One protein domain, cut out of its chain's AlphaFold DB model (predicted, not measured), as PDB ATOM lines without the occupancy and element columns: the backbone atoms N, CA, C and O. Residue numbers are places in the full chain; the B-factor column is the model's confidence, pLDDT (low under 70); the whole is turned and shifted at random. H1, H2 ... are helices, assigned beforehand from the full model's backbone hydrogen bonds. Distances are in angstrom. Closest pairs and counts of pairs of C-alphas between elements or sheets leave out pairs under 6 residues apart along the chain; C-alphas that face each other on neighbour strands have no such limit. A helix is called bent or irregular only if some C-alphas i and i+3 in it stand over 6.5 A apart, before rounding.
ATOM      1  N   LEU A  23     121.863 144.355 119.768       68.25
ATOM      2  CA  LEU A  23     121.695 143.518 120.957       68.25
ATOM      3  C   LEU A  23     120.553 143.961 121.890       68.25
ATOM      4  O   LEU A  23     120.427 143.455 123.005       68.25
ATOM      5  N   ASP A  24     119.678 144.860 121.436       72.81
ATOM      6  CA  ASP A  24     118.485 145.297 122.177       72.81
ATOM      7  C   ASP A  24     117.582 144.122 122.608       72.81
ATOM      8  O   ASP A  24     117.125 144.063 123.748       72.81
ATOM      9  N   PHE A  25     117.420 143.116 121.746       72.38
ATOM     10  CA  PHE A  25     116.656 141.905 122.045       72.38
ATOM     11  C   PHE A  25     117.266 141.076 123.188       72.38
ATOM     12  O   PHE A  25     116.539 140.389 123.905       72.38
ATOM     13  N   VAL A  26     118.593 141.124 123.367       74.94
ATOM     14  CA  VAL A  26     119.284 140.440 124.470       74.94
ATOM     15  C   VAL A  26     118.966 141.153 125.774       74.94
ATOM     16  O   VAL A  26     118.651 140.504 126.768       74.94
ATOM     17  N   GLU A  27     119.003 142.485 125.767       74.06
ATOM     18  CA  GLU A  27     118.631 143.298 126.923       74.06
ATOM     19  C   GLU A  27     117.170 143.050 127.334       74.06
ATOM     20  O   GLU A  27     116.884 142.819 128.512       74.06
ATOM     21  N   ASP A  28     116.258 143.011 126.364       75.31
ATOM     22  CA  ASP A  28     114.848 142.696 126.595       75.31
ATOM     23  C   ASP A  28     114.654 141.261 127.107       75.31
ATOM     24  O   ASP A  28     113.902 141.035 128.060       75.31
ATOM     25  N   GLY A  29     115.389 140.296 126.548       72.81
ATOM     26  CA  GLY A  29     115.394 138.909 127.006       72.81
ATOM     27  C   GLY A  29     115.889 138.761 128.448       72.81
ATOM     28  O   GLY A  29     115.267 138.057 129.244       72.81
ATOM     29  N   VAL A  30     116.960 139.468 128.826       78.69
ATOM     30  CA  VAL A  30     117.483 139.490 130.202       78.69
ATOM     31  C   VAL A  30     116.456 140.092 131.158       78.69
ATOM     32  O   VAL A  30     116.164 139.485 132.190       78.69
ATOM     33  N   LYS A  31     115.846 141.234 130.816       80.06
ATOM     34  CA  LYS A  31     114.780 141.850 131.630       80.06
ATOM     35  C   LYS A  31     113.608 140.894 131.826       80.06
ATOM     36  O   LYS A  31     113.103 140.744 132.941       80.06
ATOM     37  N   GLN A  32     113.193 140.214 130.760       73.94
ATOM     38  CA  GLN A  32     112.108 139.243 130.809       73.94
ATOM     39  C   GLN A  32     112.468 138.034 131.687       73.94
ATOM     40  O   GLN A  32     111.665 137.629 132.530       73.94
ATOM     41  N   ALA A  33     113.679 137.490 131.545       73.44
ATOM     42  CA  ALA A  33     114.171 136.379 132.355       73.44
ATOM     43  C   ALA A  33     114.251 136.744 133.843       73.44
ATOM     44  O   ALA A  33     113.744 136.000 134.683       73.44
ATOM     45  N   VAL A  34     114.804 137.917 134.175       82.56
ATOM     46  CA  VAL A  34     114.840 138.449 135.547       82.56
ATOM     47  C   VAL A  34     113.424 138.604 136.099       82.56
ATOM     48  O   VAL A  34     113.160 138.210 137.236       82.56
ATOM     49  N   GLY A  35     112.487 139.107 135.293       83.62
ATOM     50  CA  GLY A  35     111.082 139.225 135.677       83.62
ATOM     51  C   GLY A  35     110.428 137.876 135.998       83.62
ATOM     52  O   GLY A  35     109.734 137.754 137.009       83.62
ATOM     53  N   TYR A  36     110.657 136.842 135.183       77.19
ATOM     54  CA  TYR A  36     110.143 135.495 135.456       77.19
ATOM     55  C   TYR A  36     110.804 134.846 136.669       77.19
ATOM     56  O   TYR A  36     110.103 134.268 137.500       77.19
ATOM     57  N   ALA A  37     112.126 134.964 136.798       77.94
ATOM     58  CA  ALA A  37     112.868 134.443 137.939       77.94
ATOM     59  C   ALA A  37     112.399 135.092 139.247       77.94
ATOM     60  O   ALA A  37     112.159 134.385 140.222       77.94
ATOM     61  N   SER A  38     112.168 136.409 139.238       84.88
ATOM     62  CA  SER A  38     111.626 137.143 140.387       84.88
ATOM     63  C   SER A  38     110.240 136.626 140.769       84.88
ATOM     64  O   SER A  38     110.015 136.274 141.918       84.88
ATOM     65  N   LYS A  39     109.331 136.453 139.799       87.69
ATOM     66  CA  LYS A  39     107.994 135.887 140.059       87.69
ATOM     67  C   LYS A  39     108.048 134.460 140.608       87.69
ATOM     68  O   LYS A  39     107.265 134.113 141.488       87.69
ATOM     69  N   ALA A  40     108.935 133.622 140.075       82.56
ATOM     70  CA  ALA A  40     109.115 132.253 140.551       82.56
ATOM     71  C   ALA A  40     109.669 132.225 141.982       82.56
ATOM     72  O   ALA A  40     109.204 131.441 142.809       82.56
ATOM     73  N   TYR A  41     110.621 133.111 142.274       88.94
ATOM     74  CA  TYR A  41     111.168 133.306 143.606       88.94
ATOM     75  C   TYR A  41     110.101 133.788 144.593       88.94
ATOM     76  O   TYR A  41     109.911 133.150 145.624       88.94
ATOM     77  N   ASP A  42     109.350 134.836 144.249       90.31
ATOM     78  CA  ASP A  42     108.264 135.374 145.075       90.31
ATOM     79  C   ASP A  42     107.211 134.299 145.368       90.31
ATOM     80  O   ASP A  42     106.796 134.118 146.513       90.31
ATOM     81  N   TYR A  43     106.839 133.502 144.360       88.38
ATOM     82  CA  TYR A  43     105.928 132.374 144.537       88.38
ATOM     83  C   TYR A  43     106.491 131.312 145.494       88.38
ATOM     84  O   TYR A  43     105.794 130.865 146.406       88.38
ATOM     85  N   ALA A  44     107.749 130.899 145.312       86.94
ATOM     86  CA  ALA A  44     108.393 129.913 146.178       86.94
ATOM     87  C   ALA A  44     108.518 130.425 147.621       86.94
ATOM     88  O   ALA A  44     108.236 129.693 148.571       86.94
ATOM     89  N   LYS A  45     108.870 131.701 147.780       88.81
ATOM     90  CA  LYS A  45     108.940 132.402 149.058       88.81
ATOM     91  C   LYS A  45     107.581 132.435 149.751       88.81
ATOM     92  O   LYS A  45     107.487 132.031 150.908       88.81
ATOM     93  N   ASP A  46     106.515 132.816 149.055       90.19
ATOM     94  CA  ASP A  46     105.161 132.845 149.618       90.19
ATOM     95  C   ASP A  46     104.635 131.456 149.995       90.19
ATOM     96  O   ASP A  46     103.843 131.320 150.931       90.19
ATOM     97  N   LYS A  47     105.097 130.409 149.307       89.31
ATOM     98  CA  LYS A  47     104.738 129.010 149.587       89.31
ATOM     99  C   LYS A  47     105.686 128.298 150.556       89.31
ATOM    100  O   LYS A  47     105.447 127.137 150.874       89.31
ATOM    101  N   SER A  48     106.708 128.973 151.076       86.25
ATOM    102  CA  SER A  48     107.736 128.362 151.935       86.25
ATOM    103  C   SER A  48     107.294 128.093 153.386       86.25
ATOM    104  O   SER A  48     108.035 127.483 154.160       86.25
ATOM    105  N   GLY A  49     106.080 128.505 153.770       90.88
ATOM    106  CA  GLY A  49     105.490 128.183 155.072       90.88
ATOM    107  C   GLY A  49     106.344 128.700 156.244       90.88
ATOM    108  O   GLY A  49     106.665 129.889 156.264       90.88
ATOM    109  N   PRO A  50     106.747 127.851 157.214       90.62
ATOM    110  CA  PRO A  50     107.562 128.267 158.365       90.62
ATOM    111  C   PRO A  50     108.926 128.884 158.009       90.62
ATOM    112  O   PRO A  50     109.535 129.558 158.840       90.62
ATOM    113  N   LEU A  51     109.426 128.656 156.789       89.56
ATOM    114  CA  LEU A  51     110.717 129.177 156.331       89.56
ATOM    115  C   LEU A  51     110.636 130.618 155.806       89.56
ATOM    116  O   LEU A  51     111.661 131.296 155.768       89.56
ATOM    117  N   LYS A  52     109.438 131.117 155.480       91.12
ATOM    118  CA  LYS A  52     109.220 132.479 154.965       91.12
ATOM    119  C   LYS A  52     109.909 133.581 155.790       91.12
ATOM    120  O   LYS A  52     110.676 134.340 155.198       91.12
ATOM    121  N   PRO A  53     109.739 133.659 157.127       89.69
ATOM    122  CA  PRO A  53     110.378 134.711 157.923       89.69
ATOM    123  C   PRO A  53     111.916 134.647 157.901       89.69
ATOM    124  O   PRO A  53     112.580 135.681 157.979       89.69
ATOM    125  N   HIS A  54     112.503 133.454 157.749       86.94
ATOM    126  CA  HIS A  54     113.957 133.300 157.636       86.94
ATOM    127  C   HIS A  54     114.468 133.822 156.290       86.94
ATOM    128  O   HIS A  54     115.466 134.539 156.243       86.94
ATOM    129  N   VAL A  55     113.751 133.508 155.206       89.00
ATOM    130  CA  VAL A  55     114.064 133.996 153.856       89.00
ATOM    131  C   VAL A  55     113.958 135.526 153.795       89.00
ATOM    132  O   VAL A  55     114.880 136.187 153.325       89.00
ATOM    133  N   GLU A  56     112.903 136.110 154.369       90.06
ATOM    134  CA  GLU A  56     112.716 137.569 154.439       90.06
ATOM    135  C   GLU A  56     113.818 138.285 155.236       90.06
ATOM    136  O   GLU A  56     114.272 139.366 154.846       90.06
ATOM    137  N   THR A  57     114.289 137.673 156.325       91.19
ATOM    138  CA  THR A  57     115.379 138.222 157.149       91.19
ATOM    139  C   THR A  57     116.709 138.219 156.393       91.19
ATOM    140  O   THR A  57     117.437 139.215 156.409       91.19
ATOM    141  N   LEU A  58     117.025 137.121 155.696       91.00
ATOM    142  CA  LEU A  58     118.247 137.012 154.896       91.00
ATOM    143  C   LEU A  58     118.240 137.986 153.722       91.00
ATOM    144  O   LEU A  58     119.224 138.693 153.522       91.00
ATOM    145  N   GLU A  59     117.129 138.088 152.994       88.38
ATOM    146  CA  GLU A  59     116.980 139.080 151.929       88.38
ATOM    147  C   GLU A  59     117.218 140.496 152.447       88.38
ATOM    148  O   GLU A  59     118.000 141.243 151.864       88.38
ATOM    149  N   SER A  60     116.587 140.855 153.567       87.25
ATOM    150  CA  SER A  60     116.701 142.195 154.147       87.25
ATOM    151  C   SER A  60     118.120 142.510 154.628       87.25
ATOM    152  O   SER A  60     118.527 143.667 154.607       87.25
ATOM    153  N   THR A  61     118.887 141.489 155.018       91.56
ATOM    154  CA  THR A  61     120.279 141.631 155.472       91.56
ATOM    155  C   THR A  61     121.260 141.693 154.301       91.56
ATOM    156  O   THR A  61     122.200 142.485 154.313       91.56
ATOM    157  N   ILE A  62     121.046 140.880 153.265       88.38
ATOM    158  CA  ILE A  62     121.951 140.770 152.115       88.38
ATOM    159  C   ILE A  62     121.721 141.914 151.122       88.38
ATOM    160  O   ILE A  62     122.684 142.458 150.586       88.38
ATOM    161  N   LYS A  63     120.466 142.324 150.900       87.50
ATOM    162  CA  LYS A  63     120.088 143.379 149.946       87.50
ATOM    163  C   LYS A  63     120.857 144.699 150.122       87.50
ATOM    164  O   LYS A  63     121.365 145.185 149.116       87.50
ATOM    165  N   PRO A  64     121.008 145.283 151.327       91.31
ATOM    166  CA  PRO A  64     121.760 146.528 151.489       91.31
ATOM    167  C   PRO A  64     123.272 146.357 151.284       91.31
ATOM    168  O   PRO A  64     123.943 147.314 150.912       91.31
ATOM    169  N   VAL A  65     123.813 145.156 151.508       87.81
ATOM    170  CA  VAL A  65     125.250 144.878 151.362       87.81
ATOM    171  C   VAL A  65     125.608 144.606 149.905       87.81
ATOM    172  O   VAL A  65     126.604 145.116 149.398       87.81
ATOM    173  N   VAL A  66     124.790 143.802 149.226       82.31
ATOM    174  CA  VAL A  66     125.064 143.349 147.862       82.31
ATOM    175  C   VAL A  66     124.504 144.297 146.805       82.31
ATOM    176  O   VAL A  66     125.067 144.365 145.720       82.31
ATOM    177  N   GLY A  67     123.442 145.052 147.118       85.62
ATOM    178  CA  GLY A  67     122.784 145.980 146.193       85.62
ATOM    179  C   GLY A  67     123.765 146.940 145.514       85.62
ATOM    180  O   GLY A  67     123.886 146.890 144.296       85.62
ATOM    181  N   PRO A  68     124.587 147.695 146.267       86.12
ATOM    182  CA  PRO A  68     125.556 148.620 145.674       86.12
ATOM    183  C   PRO A  68     126.640 147.942 144.822       86.12
ATOM    184  O   PRO A  68     127.183 148.554 143.905       86.12
ATOM    185  N   ALA A  69     127.006 146.696 145.138       82.88
ATOM    186  CA  ALA A  69     127.963 145.933 144.337       82.88
ATOM    187  C   ALA A  69     127.320 145.425 143.039       82.88
ATOM    188  O   ALA A  69     127.951 145.452 141.983       82.88
ATOM    189  N   TYR A  70     126.059 145.003 143.119       77.38
ATOM    190  CA  TYR A  70     125.273 144.556 141.980       77.38
ATOM    191  C   TYR A  70     124.958 145.704 141.015       77.38
ATOM    192  O   TYR A  70     125.125 145.536 139.812       77.38
ATOM    193  N   ASP A  71     124.605 146.884 141.529       82.62
ATOM    194  CA  ASP A  71     124.333 148.075 140.716       82.62
ATOM    195  C   ASP A  71     125.572 148.484 139.910       82.62
ATOM    196  O   ASP A  71     125.502 148.653 138.696       82.62
ATOM    197  N   LYS A  72     126.755 148.498 140.544       81.06
ATOM    198  CA  LYS A  72     128.029 148.744 139.845       81.06
ATOM    199  C   LYS A  72     128.315 147.716 138.755       81.06
ATOM    200  O   LYS A  72     128.871 148.061 137.714       81.06
ATOM    201  N   PHE A  73     127.982 146.450 139.000       73.62
ATOM    202  CA  PHE A  73     128.146 145.398 138.003       73.62
ATOM    203  C   PHE A  73     127.180 145.585 136.827       73.62
ATOM    204  O   PHE A  73     127.597 145.433 135.682       73.62
ATOM    205  N   GLN A  74     125.925 145.960 137.087       75.50
ATOM    206  CA  GLN A  74     124.932 146.253 136.051       75.50
ATOM    207  C   GLN A  74     125.307 147.489 135.220       75.50
ATOM    208  O   GLN A  74     125.205 147.459 133.990       75.50
ATOM    209  N   ASP A  75     125.827 148.538 135.859       75.00
ATOM    210  CA  ASP A  75     126.346 149.727 135.176       75.00
ATOM    211  C   ASP A  75     127.543 149.373 134.280       75.00
ATOM    212  O   ASP A  75     127.582 149.725 133.098       75.00
ATOM    213  N   ALA A  76     128.505 148.608 134.811       73.62
ATOM    214  CA  ALA A  76     129.663 148.143 134.050       73.62
ATOM    215  C   ALA A  76     129.259 147.230 132.880       73.62
ATOM    216  O   ALA A  76     129.757 147.397 131.765       73.62
ATOM    217  N   HIS A  77     128.322 146.305 133.105       70.25
ATOM    218  CA  HIS A  77     127.762 145.440 132.068       70.25
ATOM    219  C   HIS A  77     127.096 146.262 130.963       70.25
ATOM    220  O   HIS A  77     127.338 146.003 129.789       70.25
ATOM    221  N   THR A  78     126.336 147.303 131.315       73.81
ATOM    222  CA  THR A  78     125.718 148.216 130.341       73.81
ATOM    223  C   THR A  78     126.772 148.891 129.456       73.81
ATOM    224  O   THR A  78     126.595 148.978 128.240       73.81
ATOM    225  N   GLY A  79     127.901 149.316 130.032       71.75
ATOM    226  CA  GLY A  79     129.021 149.887 129.276       71.75
ATOM    227  C   GLY A  79     129.686 148.888 128.323       71.75
ATOM    228  O   GLY A  79     129.913 149.200 127.153       71.75
ATOM    229  N   VAL A  80     129.952 147.666 128.794       74.69
ATOM    230  CA  VAL A  80     130.518 146.586 127.965       74.69
ATOM    231  C   VAL A  80     129.559 146.202 126.840       74.69
ATOM    232  O   VAL A  80     129.980 146.060 125.695       74.69
ATOM    233  N   HIS A  81     128.266 146.087 127.140       66.56
ATOM    234  CA  HIS A  81     127.239 145.708 126.177       66.56
ATOM    235  C   HIS A  81     127.136 146.732 125.036       66.56
ATOM    236  O   HIS A  81     127.160 146.350 123.867       66.56
ATOM    237  N   LYS A  82     127.147 148.033 125.360       75.94
ATOM    238  CA  LYS A  82     127.197 149.119 124.364       75.94
ATOM    239  C   LYS A  82     128.473 149.093 123.528       75.94
ATOM    240  O   LYS A  82     128.430 149.284 122.315       75.94
ATOM    241  N   PHE A  83     129.620 148.834 124.157       71.31
ATOM    242  CA  PHE A  83     130.884 148.722 123.435       71.31
ATOM    243  C   PHE A  83     130.850 147.576 122.417       71.31
ATOM    244  O   PHE A  83     131.223 147.778 121.262       71.31
ATOM    245  N   VAL A  84     130.370 146.397 122.823       70.31
ATOM    246  CA  VAL A  84     130.243 145.230 121.937       70.31
ATOM    247  C   VAL A  84     129.275 145.519 120.794       70.31
ATOM    248  O   VAL A  84     129.622 145.257 119.646       70.31
ATOM    249  N   ASP A  85     128.116 146.114 121.077       71.06
ATOM    250  CA  ASP A  85     127.110 146.476 120.071       71.06
ATOM    251  C   ASP A  85     127.666 147.436 119.003       71.06
ATOM    252  O   ASP A  85     127.467 147.234 117.806       71.06
ATOM    253  N   ARG A  86     128.480 148.417 119.410       74.88
ATOM    254  CA  ARG A  86     129.162 149.328 118.479       74.88
ATOM    255  C   ARG A  86     130.245 148.630 117.656       74.88
ATOM    256  O   ARG A  86     130.349 148.853 116.450       74.88
ATOM    257  N   LYS A  87     131.069 147.789 118.291       65.50
ATOM    258  CA  LYS A  87     132.125 147.037 117.589       65.50
ATOM    259  C   LYS A  87     131.545 145.969 116.664       65.50
ATOM    260  O   LYS A  87     132.211 145.595 115.703       65.50
ATOM    261  N   PHE A  88     130.317 145.519 116.909       63.91
ATOM    262  CA  PHE A  88     129.620 144.577 116.046       63.91
ATOM    263  C   PHE A  88     129.468 145.131 114.624       63.91
ATOM    264  O   PHE A  88     129.770 144.432 113.663       63.91
ATOM    265  N   ASP A  89     129.106 146.404 114.460       62.75
ATOM    266  CA  ASP A  89     128.954 146.987 113.123       62.75
ATOM    267  C   ASP A  89     130.270 147.194 112.374       62.75
ATOM    268  O   ASP A  89     130.302 147.047 111.150       62.75
ATOM    269  N   GLU A  90     131.318 147.544 113.116       62.06
ATOM    270  CA  GLU A  90     132.629 147.938 112.597       62.06
ATOM    271  C   GLU A  90     133.517 146.732 112.259       62.06
ATOM    272  O   GLU A  90     134.327 146.797 111.338       62.06
ATOM    273  N   VAL A  91     133.384 145.634 113.008       58.78
ATOM    274  CA  VAL A  91     134.328 144.505 112.960       58.78
ATOM    275  C   VAL A  91     133.704 143.246 112.357       58.78
ATOM    276  O   VAL A  91     134.437 142.386 111.868       58.78
ATOM    277  N   MET A  92     132.373 143.103 112.370       55.16
ATOM    278  CA  MET A  92     131.762 141.829 111.991       55.16
ATOM    279  C   MET A  92     131.474 141.691 110.490       55.16
ATOM    280  O   MET A  92     130.849 142.574 109.892       55.16
TER     281      MET A  92
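What this domain is: This is residues 23 to 92 of the 238 residues of the protein "Small rubber particle protein SRPP3" of Taraxacum brevicorniculatum (UniProt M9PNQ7). A long kinked helix, H2, bows away from a shorter, straighter helix, H1; the two meet in a corner at their link, and H2 then turns back along H1, making a narrow, open frame with an empty middle. Residues 28 to 43 of H1 and 57 to 77 of H2 stand free across that gap. The printed part has 70 residues with two named helices, H1 then H2, no named strand, and the class all helix. It is only just extended, close to loose, with a radius of gyration of the C-alphas of 17.0 A, and its C-alphas span 56 by 24 by 11 A.

How they stand to each other: H2, residues 49 to 91, has a kink of 58 degrees near residue 65. It is irregular, with C-alphas 50 and 53 7.0 A apart, and its line is a rough one. H1, residues 24 to 46, and H2 touch only at the corner by their link, and only just, with 3 pairs of C-alphas within 8 A. H1 touches with residues 45 to 46 alone and H2 with residues 52 to 55 alone; the closest C-alphas, those of Lys 45 and Lys 52, are 5.9 A apart. Their lines stand at a shallow tilt of 6 degrees, and they run opposite ways. Every O i to N i+4 pair is within hydrogen-bond range in H1, and 31 of 39 are in H2.

Where its parts are: H2 is 53.6 A long from C-alpha 49 at (105.490, 128.183, 155.072) to C-alpha 91 at (134.328, 144.505, 112.960). H1 is 32.9 A long and begins with C-alpha 24 at (118.485, 145.297, 122.177).

The domain as a whole: The C-alphas farthest apart, those of Pro 50 and Glu 90, are 55.8 A apart, while the first and last printed C-alphas, those of Leu 23 and Met 92, are 13.6 A apart. The printed part has no cut, and the link from H1 to H2 is tight, with 2 residues. The mean pLDDT of the printed part is 79.8, and residue 23, residue 81 and residues 87 to 92 are under 70.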